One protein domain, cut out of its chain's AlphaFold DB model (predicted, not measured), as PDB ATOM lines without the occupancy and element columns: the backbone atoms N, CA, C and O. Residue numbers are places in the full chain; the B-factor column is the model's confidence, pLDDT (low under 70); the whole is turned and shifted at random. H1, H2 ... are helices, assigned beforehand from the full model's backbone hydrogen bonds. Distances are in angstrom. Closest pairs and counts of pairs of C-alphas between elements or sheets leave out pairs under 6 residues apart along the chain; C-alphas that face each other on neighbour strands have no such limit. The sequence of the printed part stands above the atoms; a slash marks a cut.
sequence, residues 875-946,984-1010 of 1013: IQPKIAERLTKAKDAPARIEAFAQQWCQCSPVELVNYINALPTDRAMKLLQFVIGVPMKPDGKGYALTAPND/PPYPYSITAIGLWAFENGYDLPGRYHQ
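AT A GLANCE: This is residues 875 to 946 and 984 to 1010 of the 1013 residues of the protein "LysM repeat protein" of Phyllobacterium myrsinacearum (UniProt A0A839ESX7). A cluster of five helices is built round H4, with H1, H3 and H5 roughly in line with it, H1 running the same way and H3 and H5 opposite ways, while H2 stands nearly at right angles to H4 and packs on H3, H4 and H5. H3 and H4 form a helical hairpin, and a long stretch with no named element, residues 930 to 946, follows H4. The printed part has 99 residues with five named helices, in the order H1, H2, H3, H4, H5, and no named strand; the class is all helix. It is compact, with a radius of gyration of the C-alphas of 12.6 A, and its C-alphas span 35 by 33 by 25 A.

IN THESE COORDINATES: H4 is residues 917 to 929, 17.6 A from first to last C-alpha; it begins at C-alpha 917 at (-161.921, 225.463, 26.962). H2, residues 889 to 901, also has 13 residues and is 16.4 A long. H3, residues 905 to 914, and H5, residues 990 to 999, are each 14.3 A long. H1, residues 877 to 885, is 12.4 A long and begins at C-alpha 877 at (-165.049, 226.669, 17.896). H5 ends at C-alpha 999 at (-146.198, 223.084, 36.894).

HOW THE PARTS SIT: H4 is the hub and touches the four other helices. With residues 917 to 921 alone it touches H1, at a shallow tilt of 12 degrees, the same way; the closest C-alphas, of Ile 879 and Met 921, are 6.7 A apart. H3 and H4 form a hairpin at a shallow tilt of 33 degrees, only just short of steep, with the C-alphas of Ile 912 and Ala 920 closest at 5.3 A. H5 touches residues 923 to 927 of H4 alone, at a shallow tilt of 25 degrees, opposite ways; the C-alphas of Phe 926 and Ile 993 are closest, at 6.6 A. H2 is about perpendicular to H4, at 86 degrees, and touches residues 927 to 928 of H4 alone, the closest C-alphas being those of Ala 889 and Ile 928, 6.0 A apart. H2 also touches H3 about perpendicular, at 85 degrees, with the C-alphas of Glu 894 and Pro 905 closest at 4.9 A. H1 and H5 are apart, as are H3 and H5. In H1, H2, H3, H4 and H5 every O i to N i+4 pair is within hydrogen-bond range.

THE WHOLE: The two C-alphas farthest apart, of Pro 877 and Asn 945, are 36.5 A apart. Residues 947 to 983 are not printed, and C-alphas 946 and 984 are 12.8 A apart across this cut, which lies in the link from H4 to H5. The links H1 to H2, H2 to H3 and H3 to H4 are tight. The mean pLDDT of the printed part is 79.9; it is under 70 in residues 932 to 938, 940 to 946, 984 to 988 and 1007 to 1010.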
ATOM      1  N   ILE A 875    -162.676 220.558  16.047       86.62
ATOM      2  CA  ILE A 875    -161.994 221.443  16.996       86.62
ATOM      3  C   ILE A 875    -163.016 222.370  17.660       86.62
ATOM      4  O   ILE A 875    -163.843 222.980  16.978       86.62
ATOM      5  N   GLN A 876    -162.924 222.552  18.985       88.19
ATOM      6  CA  GLN A 876    -163.785 223.479  19.722       88.19
ATOM      7  C   GLN A 876    -163.791 224.861  19.030       88.19
ATOM      8  O   GLN A 876    -162.717 225.438  18.815       88.19
ATOM      9  N   PRO A 877    -164.962 225.466  18.734       89.12
ATOM     10  CA  PRO A 877    -165.049 226.669  17.896       89.12
ATOM     11  C   PRO A 877    -164.173 227.844  18.355       89.12
ATOM     12  O   PRO A 877    -163.605 228.561  17.534       89.12
ATOM     13  N   LYS A 878    -164.002 228.016  19.674       86.25
ATOM     14  CA  LYS A 878    -163.154 229.071  20.259       86.25
ATOM     15  C   LYS A 878    -161.656 228.847  20.014       86.25
ATOM     16  O   LYS A 878    -160.915 229.816  19.860       86.25
ATOM     17  N   ILE A 879    -161.217 227.590  19.960       86.31
ATOM     18  CA  ILE A 879    -159.831 227.207  19.654       86.31
ATOM     19  C   ILE A 879    -159.573 227.445  18.162       86.31
ATOM     20  O   ILE A 879    -158.602 228.112  17.808       86.31
ATOM     21  N   ALA A 880    -160.491 227.006  17.294       87.00
ATOM     22  CA  ALA A 880    -160.409 227.233  15.849       87.00
ATOM     23  C   ALA A 880    -160.383 228.733  15.488       87.00
ATOM     24  O   ALA A 880    -159.547 229.170  14.695       87.00
ATOM     25  N   GLU A 881    -161.232 229.553  16.118       88.31
ATOM     26  CA  GLU A 881    -161.227 231.016  15.949       88.31
ATOM     27  C   GLU A 881    -159.881 231.645  16.360       88.31
ATOM     28  O   GLU A 881    -159.412 232.606  15.748       88.31
ATOM     29  N   ARG A 882    -159.226 231.112  17.397       84.44
ATOM     30  CA  ARG A 882    -157.930 231.626  17.855       84.44
ATOM     31  C   ARG A 882    -156.784 231.217  16.932       84.44
ATOM     32  O   ARG A 882    -155.927 232.053  16.655       84.44
ATOM     33  N   LEU A 883    -156.795 229.975  16.449       85.25
ATOM     34  CA  LEU A 883    -155.813 229.443  15.500       85.25
ATOM     35  C   LEU A 883    -155.870 230.170  14.155       85.25
ATOM     36  O   LEU A 883    -154.837 230.553  13.621       85.25
ATOM     37  N   THR A 884    -157.073 230.442  13.650       83.12
ATOM     38  CA  THR A 884    -157.276 231.160  12.378       83.12
ATOM     39  C   THR A 884    -156.879 232.637  12.437       83.12
ATOM     40  O   THR A 884    -156.457 233.197  11.427       83.12
ATOM     41  N   LYS A 885    -156.961 233.285  13.609       85.94
ATOM     42  CA  LYS A 885    -156.536 234.689  13.788       85.94
ATOM     43  C   LYS A 885    -155.017 234.873  13.877       85.94
ATOM     44  O   LYS A 885    -154.541 235.995  13.707       85.94
ATOM     45  N   ALA A 886    -154.259 233.816  14.156       84.06
ATOM     46  CA  ALA A 886    -152.805 233.863  14.268       84.06
ATOM     47  C   ALA A 886    -152.163 233.266  13.005       84.06
ATOM     48  O   ALA A 886    -152.112 232.052  12.835       84.06
ATOM     49  N   LYS A 887    -151.667 234.141  12.117       81.25
ATOM     50  CA  LYS A 887    -151.149 233.781  10.779       81.25
ATOM     51  C   LYS A 887    -150.023 232.731  10.808       81.25
ATOM     52  O   LYS A 887    -149.797 232.047   9.818       81.25
ATOM     53  N   ASP A 888    -149.328 232.598  11.931       84.62
ATOM     54  CA  ASP A 888    -148.191 231.703  12.160       84.62
ATOM     55  C   ASP A 888    -148.458 230.620  13.225       84.62
ATOM     56  O   ASP A 888    -147.532 229.926  13.648       84.62
ATOM     57  N   ALA A 889    -149.717 230.427  13.642       83.81
ATOM     58  CA  ALA A 889    -150.083 229.406  14.624       83.81
ATOM     59  C   ALA A 889    -149.611 227.981  14.266       83.81
ATOM     60  O   ALA A 889    -149.082 227.325  15.166       83.81
ATOM     61  N   PRO A 890    -149.710 227.494  13.007       84.75
ATOM     62  CA  PRO A 890    -149.256 226.144  12.664       84.75
ATOM     63  C   PRO A 890    -147.770 225.921  12.965       84.75
ATOM     64  O   PRO A 890    -147.413 224.946  13.617       84.75
ATOM     65  N   ALA A 891    -146.914 226.879  12.593       81.62
ATOM     66  CA  ALA A 891    -145.477 226.786  12.823       81.62
ATOM     67  C   ALA A 891    -145.117 226.844  14.322       81.62
ATOM     68  O   ALA A 891    -144.137 226.233  14.747       81.62
ATOM     69  N   ARG A 892    -145.890 227.582  15.135       85.75
ATOM     70  CA  ARG A 892    -145.684 227.682  16.596       85.75
ATOM     71  C   ARG A 892    -146.065 226.388  17.309       85.75
ATOM     72  O   ARG A 892    -145.348 225.934  18.197       85.75
ATOM     73  N   ILE A 893    -147.177 225.790  16.891       89.00
ATOM     74  CA  ILE A 893    -147.662 224.503  17.399       89.00
ATOM     75  C   ILE A 893    -146.695 223.393  17.017       89.00
ATOM     76  O   ILE A 893    -146.332 222.591  17.870       89.00
ATOM     77  N   GLU A 894    -146.232 223.379  15.767       86.56
ATOM     78  CA  GLU A 894    -145.270 222.392  15.292       86.56
ATOM     79  C   GLU A 894    -143.962 222.446  16.081       86.56
ATOM     80  O   GLU A 894    -143.493 221.419  16.568       86.56
ATOM     81  N   ALA A 895    -143.416 223.644  16.293       84.00
ATOM     82  CA  ALA A 895    -142.196 223.791  17.070       84.00
ATOM     83  C   ALA A 895    -142.373 223.369  18.534       84.00
ATOM     84  O   ALA A 895    -141.505 222.688  19.072       84.00
ATOM     85  N   PHE A 896    -143.486 223.724  19.185       90.06
ATOM     86  CA  PHE A 896    -143.750 223.294  20.561       90.06
ATOM     87  C   PHE A 896    -143.944 221.768  20.660       90.06
ATOM     88  O   PHE A 896    -143.397 221.132  21.567       90.06
ATOM     89  N   ALA A 897    -144.659 221.169  19.703       89.38
ATOM     90  CA  ALA A 897    -144.884 219.727  19.622       89.38
ATOM     91  C   ALA A 897    -143.572 218.955  19.426       89.38
ATOM     92  O   ALA A 897    -143.263 218.048  20.193       89.38
ATOM     93  N   GLN A 898    -142.755 219.358  18.451       84.00
ATOM     94  CA  GLN A 898    -141.513 218.661  18.120       84.00
ATOM     95  C   GLN A 898    -140.420 218.890  19.167       84.00
ATOM     96  O   GLN A 898    -139.726 217.952  19.554       84.00
ATOM     97  N   GLN A 899    -140.241 220.136  19.619       82.62
ATOM     98  CA  GLN A 899    -139.072 220.504  20.422       82.62
ATOM     99  C   GLN A 899    -139.254 220.224  21.913       82.62
ATOM    100  O   GLN A 899    -138.270 219.903  22.578       82.62
ATOM    101  N   TRP A 900    -140.477 220.340  22.441       84.69
ATOM    102  CA  TRP A 900    -140.748 220.089  23.859       84.69
ATOM    103  C   TRP A 900    -141.471 218.769  24.086       84.69
ATOM    104  O   TRP A 900    -141.009 217.925  24.851       84.69
ATOM    105  N   CYS A 901    -142.597 218.582  23.399       84.81
ATOM    106  CA  CYS A 901    -143.462 217.433  23.640       84.81
ATOM    107  C   CYS A 901    -142.873 216.144  23.036       84.81
ATOM    108  O   CYS A 901    -143.097 215.062  23.562       84.81
ATOM    109  N   GLN A 902    -142.056 216.253  21.981       88.00
ATOM    110  CA  GLN A 902    -141.608 215.122  21.157       88.00
ATOM    111  C   GLN A 902    -142.791 214.305  20.613       88.00
ATOM    112  O   GLN A 902    -142.736 213.077  20.541       88.00
ATOM    113  N   CYS A 903    -143.866 215.001  20.243       88.50
ATOM    114  CA  CYS A 903    -145.055 214.438  19.614       88.50
ATOM    115  C   CYS A 903    -145.302 215.111  18.259       88.50
ATOM    116  O   CYS A 903    -144.699 216.137  17.923       88.50
ATOM    117  N   SER A 904    -146.209 214.550  17.466       90.12
ATOM    118  CA  SER A 904    -146.678 215.199  16.247       90.12
ATOM    119  C   SER A 904    -147.483 216.471  16.575       90.12
ATOM    120  O   SER A 904    -148.129 216.554  17.628       90.12
ATOM    121  N   PRO A 905    -147.511 217.471  15.671       86.31
ATOM    122  CA  PRO A 905    -148.368 218.648  15.834       86.31
ATOM    123  C   PRO A 905    -149.848 218.273  15.985       86.31
ATOM    124  O   PRO A 905    -150.584 218.931  16.715       86.31
ATOM    125  N   VAL A 906    -150.266 217.180  15.334       84.94
ATOM    126  CA  VAL A 906    -151.630 216.639  15.390       84.94
ATOM    127  C   VAL A 906    -151.973 216.145  16.797       84.94
ATOM    128  O   VAL A 906    -153.018 216.507  17.330       84.94
ATOM    129  N   GLU A 907    -151.087 215.375  17.435       83.75
ATOM    130  CA  GLU A 907    -151.291 214.885  18.806       83.75
ATOM    131  C   GLU A 907    -151.405 216.032  19.814       83.75
ATOM    132  O   GLU A 907    -152.284 216.012  20.677       83.75
ATOM    133  N   LEU A 908    -150.579 217.073  19.671       92.69
ATOM    134  CA  LEU A 908    -150.660 218.261  20.519       92.69
ATOM    135  C   LEU A 908    -151.980 219.024  20.318       92.69
ATOM    136  O   LEU A 908    -152.591 219.457  21.295       92.69
ATOM    137  N   VAL A 909    -152.434 219.194  19.072       90.94
ATOM    138  CA  VAL A 909    -153.717 219.857  18.774       90.94
ATOM    139  C   VAL A 909    -154.887 219.052  19.333       90.94
ATOM    140  O   VAL A 909    -155.771 219.640  19.954       90.94
ATOM    141  N   ASN A 910    -154.867 217.725  19.196       90.50
ATOM    142  CA  ASN A 910    -155.888 216.843  19.764       90.50
ATOM    143  C   ASN A 910    -155.921 216.931  21.294       90.50
ATOM    144  O   ASN A 910    -156.998 217.039  21.879       90.50
ATOM    145  N   TYR A 911    -154.755 216.974  21.943       94.44
ATOM    146  CA  TYR A 911    -154.659 217.192  23.384       94.44
ATOM    147  C   TYR A 911    -155.230 218.557  23.800       94.44
ATOM    148  O   TYR A 911    -156.065 218.632  24.700       94.44
ATOM    149  N   ILE A 912    -154.850 219.641  23.109       93.62
ATOM    150  CA  ILE A 912    -155.394 220.984  23.365       93.62
ATOM    151  C   ILE A 912    -156.918 220.996  23.177       93.62
ATOM    152  O   ILE A 912    -157.621 221.646  23.951       93.62
ATOM    153  N   ASN A 913    -157.433 220.260  22.191       93.62
ATOM    154  CA  ASN A 913    -158.862 220.155  21.915       93.62
ATOM    155  C   ASN A 913    -159.634 219.359  22.984       93.62
ATOM    156  O   ASN A 913    -160.809 219.638  23.224       93.62
ATOM    157  N   ALA A 914    -158.981 218.402  23.648       92.12
ATOM    158  CA  ALA A 914    -159.563 217.603  24.727       92.12
ATOM    159  C   ALA A 914    -159.602 218.335  26.085       92.12
ATOM    160  O   ALA A 914    -160.327 217.924  26.993       92.12
ATOM    161  N   LEU A 915    -158.844 219.427  26.247       93.69
ATOM    162  CA  LEU A 915    -158.839 220.219  27.477       93.69
ATOM    163  C   LEU A 915    -160.139 221.032  27.653       93.69
ATOM    164  O   LEU A 915    -160.735 221.492  26.671       93.69
ATOM    165  N   PRO A 916    -160.543 221.322  28.909       95.44
ATOM    166  CA  PRO A 916    -161.535 222.356  29.187       95.44
ATOM    167  C   PRO A 916    -161.163 223.662  28.481       95.44
ATOM    168  O   PRO A 916    -159.994 224.058  28.471       95.44
ATOM    169  N   THR A 917    -162.148 224.330  27.873       91.31
ATOM    170  CA  THR A 917    -161.921 225.463  26.962       91.31
ATOM    171  C   THR A 917    -161.058 226.572  27.574       91.31
ATOM    172  O   THR A 917    -160.262 227.197  26.880       91.31
ATOM    173  N   ASP A 918    -161.179 226.828  28.875       91.38
ATOM    174  CA  ASP A 918    -160.374 227.807  29.607       91.38
ATOM    175  C   ASP A 918    -158.899 227.384  29.736       91.38
ATOM    176  O   ASP A 918    -158.004 228.201  29.497       91.38
ATOM    177  N   ARG A 919    -158.623 226.107  30.035       93.88
ATOM    178  CA  ARG A 919    -157.256 225.557  30.076       93.88
ATOM    179  C   ARG A 919    -156.635 225.488  28.684       93.88
ATOM    180  O   ARG A 919    -155.465 225.853  28.545       93.88
ATOM    181  N   ALA A 920    -157.413 225.092  27.676       94.25
ATOM    182  CA  ALA A 920    -156.996 225.050  26.277       94.25
ATOM    183  C   ALA A 920    -156.577 226.440  25.778       94.25
ATOM    184  O   ALA A 920    -155.489 226.608  25.231       94.25
ATOM    185  N   MET A 921    -157.400 227.462  26.035       93.62
ATOM    186  CA  MET A 921    -157.123 228.835  25.611       93.62
ATOM    187  C   MET A 921    -155.905 229.440  26.311       93.62
ATOM    188  O   MET A 921    -155.150 230.162  25.661       93.62
ATOM    189  N   LYS A 922    -155.674 229.128  27.594       92.38
ATOM    190  CA  LYS A 922    -154.462 229.558  28.311       92.38
ATOM    191  C   LYS A 922    -153.200 228.944  27.704       92.38
ATOM    192  O   LYS A 922    -152.278 229.680  27.368       92.38
ATOM    193  N   LEU A 923    -153.176 227.625  27.501       93.19
ATOM    194  CA  LEU A 923    -152.028 226.948  26.888       93.19
ATOM    195  C   LEU A 923    -151.775 227.471  25.471       93.19
ATOM    196  O   LEU A 923    -150.650 227.829  25.129       93.19
ATOM    197  N   LEU A 924    -152.836 227.605  24.675       93.31
ATOM    198  CA  LEU A 924    -152.745 228.111  23.313       93.31
ATOM    199  C   LEU A 924    -152.257 229.566  23.264       93.31
ATOM    200  O   LEU A 924    -151.469 229.920  22.392       93.31
ATOM    201  N   GLN A 925    -152.677 230.415  24.206       91.38
ATOM    202  CA  GLN A 925    -152.188 231.789  24.315       91.38
ATOM    203  C   GLN A 925    -150.678 231.844  24.574       91.38
ATOM    204  O   GLN A 925    -150.015 232.715  24.012       91.38
ATOM    205  N   PHE A 926    -150.132 230.924  25.373       90.69
ATOM    206  CA  PHE A 926    -148.692 230.854  25.617       90.69
ATOM    207  C   PHE A 926    -147.929 230.291  24.421       90.69
ATOM    208  O   PHE A 926    -146.981 230.929  23.972       90.69
ATOM    209  N   VAL A 927    -148.382 229.175  23.841       89.81
ATOM    210  CA  VAL A 927    -147.755 228.569  22.650       89.81
ATOM    211  C   VAL A 927    -147.736 229.558  21.480       89.81
ATOM    212  O   VAL A 927    -146.700 229.769  20.851       89.81
ATOM    213  N   ILE A 928    -148.853 230.249  21.233       88.38
ATOM    214  CA  ILE A 928    -148.932 231.288  20.199       88.38
ATOM    215  C   ILE A 928    -148.195 232.565  20.626       88.38
ATOM    216  O   ILE A 928    -147.872 233.379  19.778       88.38
ATOM    217  N   GLY A 929    -147.874 232.767  21.903       85.31
ATOM    218  CA  GLY A 929    -147.185 233.962  22.398       85.31
ATOM    219  C   GLY A 929    -145.668 233.988  22.173       85.31
ATOM    220  O   GLY A 929    -145.074 235.058  22.287       85.31
ATOM    221  N   VAL A 930    -145.033 232.857  21.830       80.50
ATOM    222  CA  VAL A 930    -143.561 232.744  21.736       80.50
ATOM    223  C   VAL A 930    -142.995 233.584  20.593       80.50
ATOM    224  O   VAL A 930    -143.241 233.254  19.434       80.50
ATOM    225  N   PRO A 931    -142.210 234.644  20.832       73.19
ATOM    226  CA  PRO A 931    -141.630 235.404  19.730       73.19
ATOM    227  C   PRO A 931    -140.715 234.513  18.873       73.19
ATOM    228  O   PRO A 931    -139.914 233.735  19.396       73.19
ATOM    229  N   MET A 932    -140.831 234.630  17.546       64.75
ATOM    230  CA  MET A 932    -139.849 234.042  16.633       64.75
ATOM    231  C   MET A 932    -138.482 234.682  16.872       64.75
ATOM    232  O   MET A 932    -138.385 235.844  17.285       64.75
ATOM    233  N   LYS A 933    -137.415 233.935  16.585       67.69
ATOM    234  CA  LYS A 933    -136.071 234.507  16.573       67.69
ATOM    235  C   LYS A 933    -136.004 235.684  15.581       67.69
ATOM    236  O   LYS A 933    -136.683 235.649  14.551       67.69
ATOM    237  N   PRO A 934    -135.179 236.715  15.847       60.28
ATOM    238  CA  PRO A 934    -135.057 237.888  14.974       60.28
ATOM    239  C   PRO A 934    -134.639 237.583  13.526       60.28
ATOM    240  O   PRO A 934    -134.835 238.416  12.647       60.28
ATOM    241  N   ASP A 935    -134.053 236.410  13.272       60.66
ATOM    242  CA  ASP A 935    -133.634 235.932  11.950       60.66
ATOM    243  C   ASP A 935    -134.765 235.261  11.145       60.66
ATOM    244  O   ASP A 935    -134.544 234.832  10.011       60.66
ATOM    245  N   GLY A 936    -135.969 235.155  11.720       58.41
ATOM    246  CA  GLY A 936    -137.112 234.476  11.117       58.41
ATOM    247  C   GLY A 936    -136.972 232.951  11.040       58.41
ATOM    248  O   GLY A 936    -137.832 232.306  10.442       58.41
ATOM    249  N   LYS A 937    -135.924 232.353  11.632       53.12
ATOM    250  CA  LYS A 937    -135.609 230.918  11.540       53.12
ATOM    251  C   LYS A 937    -135.736 230.232  12.903       53.12
ATOM    252  O   LYS A 937    -134.764 229.944  13.602       53.12
ATOM    253  N   GLY A 938    -136.978 229.912  13.255       64.62
ATOM    254  CA  GLY A 938    -137.323 229.113  14.431       64.62
ATOM    255  C   GLY A 938    -137.576 229.931  15.701       64.62
ATOM    256  O   GLY A 938    -137.680 231.157  15.679       64.62
ATOM    257  N   TYR A 939    -137.704 229.225  16.822       74.06
ATOM    258  CA  TYR A 939    -138.152 229.776  18.104       74.06
ATOM    259  C   TYR A 939    -137.054 229.661  19.162       74.06
ATOM    260  O   TYR A 939    -136.161 228.815  19.065       74.06
ATOM    261  N   ALA A 940    -137.073 230.541  20.162       68.31
ATOM    262  CA  ALA A 940    -136.115 230.482  21.260       68.31
ATOM    263  C   ALA A 940    -136.374 229.233  22.125       68.31
ATOM    264  O   ALA A 940    -137.440 229.088  22.723       68.31
ATOM    265  N   LEU A 941    -135.396 228.322  22.175       59.12
ATOM    266  CA  LEU A 941    -135.489 227.066  22.930       59.12
ATOM    267  C   LEU A 941    -135.440 227.305  24.443       59.12
ATOM    268  O   LEU A 941    -136.239 226.712  25.153       59.12
ATOM    269  N   THR A 942    -134.578 228.197  24.935       58.47
ATOM    270  CA  THR A 942    -134.399 228.499  26.369       58.47
ATOM    271  C   THR A 942    -134.399 230.006  26.620       58.47
ATOM    272  O   THR A 942    -133.984 230.790  25.763       58.47
ATOM    273  N   ALA A 943    -134.895 230.429  27.784       56.31
ATOM    274  CA  ALA A 943    -134.787 231.810  28.230       56.31
ATOM    275  C   ALA A 943    -133.438 232.009  28.960       56.31
ATOM    276  O   ALA A 943    -132.932 231.071  29.578       56.31
ATOM    277  N   PRO A 944    -132.847 233.222  28.967       45.22
ATOM    278  CA  PRO A 944    -131.529 233.484  29.569       45.22
ATOM    279  C   PRO A 944    -131.379 233.115  31.059       45.22
ATOM    280  O   PRO A 944    -130.259 233.024  31.557       45.22
ATOM    281  N   ASN A 945    -132.489 232.900  31.776       49.91
ATOM    282  CA  ASN A 945    -132.512 232.623  33.214       49.91
ATOM    283  C   ASN A 945    -132.763 231.141  33.569       49.91
ATOM    284  O   ASN A 945    -132.651 230.796  34.746       49.91
ATOM    285  N   ASP A 946    -133.026 230.264  32.590       47.50
ATOM    286  CA  ASP A 946    -133.363 228.843  32.822       47.50
ATOM    287  C   ASP A 946    -132.194 228.048  33.457       47.50
ATOM    288  O   ASP A 946    -132.394 227.004  34.073       47.50
ATOM    289  N   PRO A 984    -146.804 233.416  33.741       51.28
ATOM    290  CA  PRO A 984    -145.392 233.091  33.664       51.28
ATOM    291  C   PRO A 984    -144.612 234.409  33.612       51.28
ATOM    292  O   PRO A 984    -144.925 235.272  32.787       51.28
ATOM    293  N   PRO A 985    -143.595 234.599  34.464       50.75
ATOM    294  CA  PRO A 985    -142.857 235.855  34.487       50.75
ATOM    295  C   PRO A 985    -142.061 236.115  33.190       50.75
ATOM    296  O   PRO A 985    -141.617 237.243  32.992       50.75
ATOM    297  N   TYR A 986    -141.914 235.128  32.284       58.69
ATOM    298  CA  TYR A 986    -141.100 235.245  31.062       58.69
ATOM    299  C   TYR A 986    -141.632 234.403  29.871       58.69
ATOM    300  O   TYR A 986    -141.189 233.272  29.680       58.69
ATOM    301  N   PRO A 987    -142.526 234.926  29.008       55.78
ATOM    302  CA  PRO A 987    -143.051 234.210  27.833       55.78
ATOM    303  C   PRO A 987    -142.074 234.208  26.635       55.78
ATOM    304  O   PRO A 987    -142.463 234.491  25.505       55.78
ATOM    305  N   TYR A 988    -140.783 233.943  26.863       65.69
ATOM    306  CA  TYR A 988    -139.744 234.129  25.839       65.69
ATOM    307  C   TYR A 988    -139.114 232.837  25.305       65.69
ATOM    308  O   TYR A 988    -138.261 232.931  24.428       65.69
ATOM    309  N   SER A 989    -139.503 231.647  25.782       81.81
ATOM    310  CA  SER A 989    -138.970 230.385  25.252       81.81
ATOM    311  C   SER A 989    -139.975 229.232  25.272       81.81
ATOM    312  O   SER A 989    -140.895 229.201  26.092       81.81
ATOM    313  N   ILE A 990    -139.771 228.264  24.375       82.25
ATOM    314  CA  ILE A 990    -140.548 227.015  24.314       82.25
ATOM    315  C   ILE A 990    -140.382 226.209  25.613       82.25
ATOM    316  O   ILE A 990    -141.368 225.699  26.140       82.25
ATOM    317  N   THR A 991    -139.169 226.177  26.180       79.44
ATOM    318  CA  THR A 991    -138.877 225.489  27.450       79.44
ATOM    319  C   THR A 991    -139.620 226.092  28.637       79.44
ATOM    320  O   THR A 991    -140.214 225.357  29.422       79.44
ATOM    321  N   ALA A 992    -139.664 227.423  28.754       81.50
ATOM    322  CA  ALA A 992    -140.364 228.089  29.854       81.50
ATOM    323  C   ALA A 992    -141.877 227.818  29.827       81.50
ATOM    324  O   ALA A 992    -142.496 227.651  30.874       81.50
ATOM    325  N   ILE A 993    -142.473 227.733  28.633       83.25
ATOM    326  CA  ILE A 993    -143.893 227.392  28.477       83.25
ATOM    327  C   ILE A 993    -144.138 225.925  28.801       83.25
ATOM    328  O   ILE A 993    -145.136 225.610  29.440       83.25
ATOM    329  N   GLY A 994    -143.230 225.044  28.387       86.00
ATOM    330  CA  GLY A 994    -143.290 223.629  28.713       86.00
ATOM    331  C   GLY A 994    -143.223 223.356  30.218       86.00
ATOM    332  O   GLY A 994    -144.057 222.623  30.745       86.00
ATOM    333  N   LEU A 995    -142.296 224.012  30.923       81.38
ATOM    334  CA  LEU A 995    -142.183 223.979  32.387       81.38
ATOM    335  C   LEU A 995    -143.412 224.582  33.074       81.38
ATOM    336  O   LEU A 995    -143.975 223.954  33.964       81.38
ATOM    337  N   TRP A 996    -143.882 225.750  32.626       90.69
ATOM    338  CA  TRP A 996    -145.104 226.361  33.160       90.69
ATOM    339  C   TRP A 996    -146.323 225.449  32.973       90.69
ATOM    340  O   TRP A 996    -147.125 225.297  33.896       90.69
ATOM    341  N   ALA A 997    -146.469 224.825  31.801       87.44
ATOM    342  CA  ALA A 997    -147.556 223.898  31.519       87.44
ATOM    343  C   ALA A 997    -147.479 222.681  32.457       87.44
ATOM    344  O   ALA A 997    -148.478 222.316  33.073       87.44
ATOM    345  N   PHE A 998    -146.289 222.118  32.659       84.19
ATOM    346  CA  PHE A 998    -146.087 221.027  33.610       84.19
ATOM    347  C   PHE A 998    -146.442 221.431  35.054       84.19
ATOM    348  O   PHE A 998    -147.256 220.775  35.702       84.19
ATOM    349  N   GLU A 999    -145.927 222.566  35.541       83.12
ATOM    350  CA  GLU A 999    -146.198 223.084  36.894       83.12
ATOM    351  C   GLU A 999    -147.682 223.414  37.131       83.12
ATOM    352  O   GLU A 999    -148.166 223.346  38.259       83.12
ATOM    353  N   ASN A1000    -148.424 223.735  36.069       85.12
ATOM    354  CA  ASN A1000    -149.865 223.999  36.114       85.12
ATOM    355  C   ASN A1000    -150.711 222.762  35.757       85.12
ATOM    356  O   ASN A1000    -151.897 222.888  35.429       85.12
ATOM    357  N   GLY A1001    -150.113 221.566  35.823       89.75
ATOM    358  CA  GLY A1001    -150.787 220.274  35.711       89.75
ATOM    359  C   GLY A1001    -151.336 219.967  34.319       89.75
ATOM    360  O   GLY A1001    -152.413 219.371  34.217       89.75
ATOM    361  N   TYR A1002    -150.696 220.460  33.257       91.56
ATOM    362  CA  TYR A1002    -150.977 220.034  31.887       91.56
ATOM    363  C   TYR A1002    -150.189 218.747  31.591       91.56
ATOM    364  O   TYR A1002    -148.968 218.739  31.687       91.56
ATOM    365  N   ASP A1003    -150.895 217.692  31.196       89.69
ATOM    366  CA  ASP A1003    -150.359 216.376  30.828       89.69
ATOM    367  C   ASP A1003    -150.065 216.315  29.316       89.69
ATOM    368  O   ASP A1003    -150.855 215.808  28.522       89.69
ATOM    369  N   LEU A1004    -148.984 216.974  28.884       91.00
ATOM    370  CA  LEU A1004    -148.652 217.108  27.459       91.00
ATOM    371  C   LEU A1004    -148.268 215.742  26.842       91.00
ATOM    372  O   LEU A1004    -147.477 215.013  27.441       91.00
ATOM    373  N   PRO A1005    -148.741 215.403  25.626       81.75
ATOM    374  CA  PRO A1005    -148.429 214.124  24.985       81.75
ATOM    375  C   PRO A1005    -146.934 214.002  24.634       81.75
ATOM    376  O   PRO A1005    -146.382 214.897  24.001       81.75
ATOM    377  N   GLY A1006    -146.287 212.884  24.999       78.81
ATOM    378  CA  GLY A1006    -144.929 212.514  24.558       78.81
ATOM    379  C   GLY A1006    -143.938 212.097  25.666       78.81
ATOM    380  O   GLY A1006    -144.308 211.884  26.820       78.81
ATOM    381  N   ARG A1007    -142.660 211.880  25.307       52.19
ATOM    382  CA  ARG A1007    -141.693 211.067  26.094       52.19
ATOM    383  C   ARG A1007    -141.266 211.631  27.453       52.19
ATOM    384  O   ARG A1007    -140.835 210.847  28.297       52.19
ATOM    385  N   TYR A1008    -141.402 212.932  27.704       54.53
ATOM    386  CA  TYR A1008    -141.024 213.511  29.004       54.53
ATOM    387  C   TYR A1008    -141.944 213.087  30.166       54.53
ATOM    388  O   TYR A1008    -141.611 213.353  31.316       54.53
ATOM    389  N   HIS A1009    -143.046 212.374  29.889       49.06
ATOM    390  CA  HIS A1009    -144.008 211.910  30.895       49.06
ATOM    391  C   HIS A1009    -143.885 210.423  31.299       49.06
ATOM    392  O   HIS A1009    -144.621 209.978  32.178       49.06
ATOM    393  N   GLN A1010    -142.973 209.634  30.707       37.41
ATOM    394  CA  GLN A1010    -142.880 208.185  30.993       37.41
ATOM    395  C   GLN A1010    -141.871 207.775  32.081       37.41
ATOM    396  O   GLN A1010    -141.754 206.587  32.380       37.41
TER     397      GLN A1010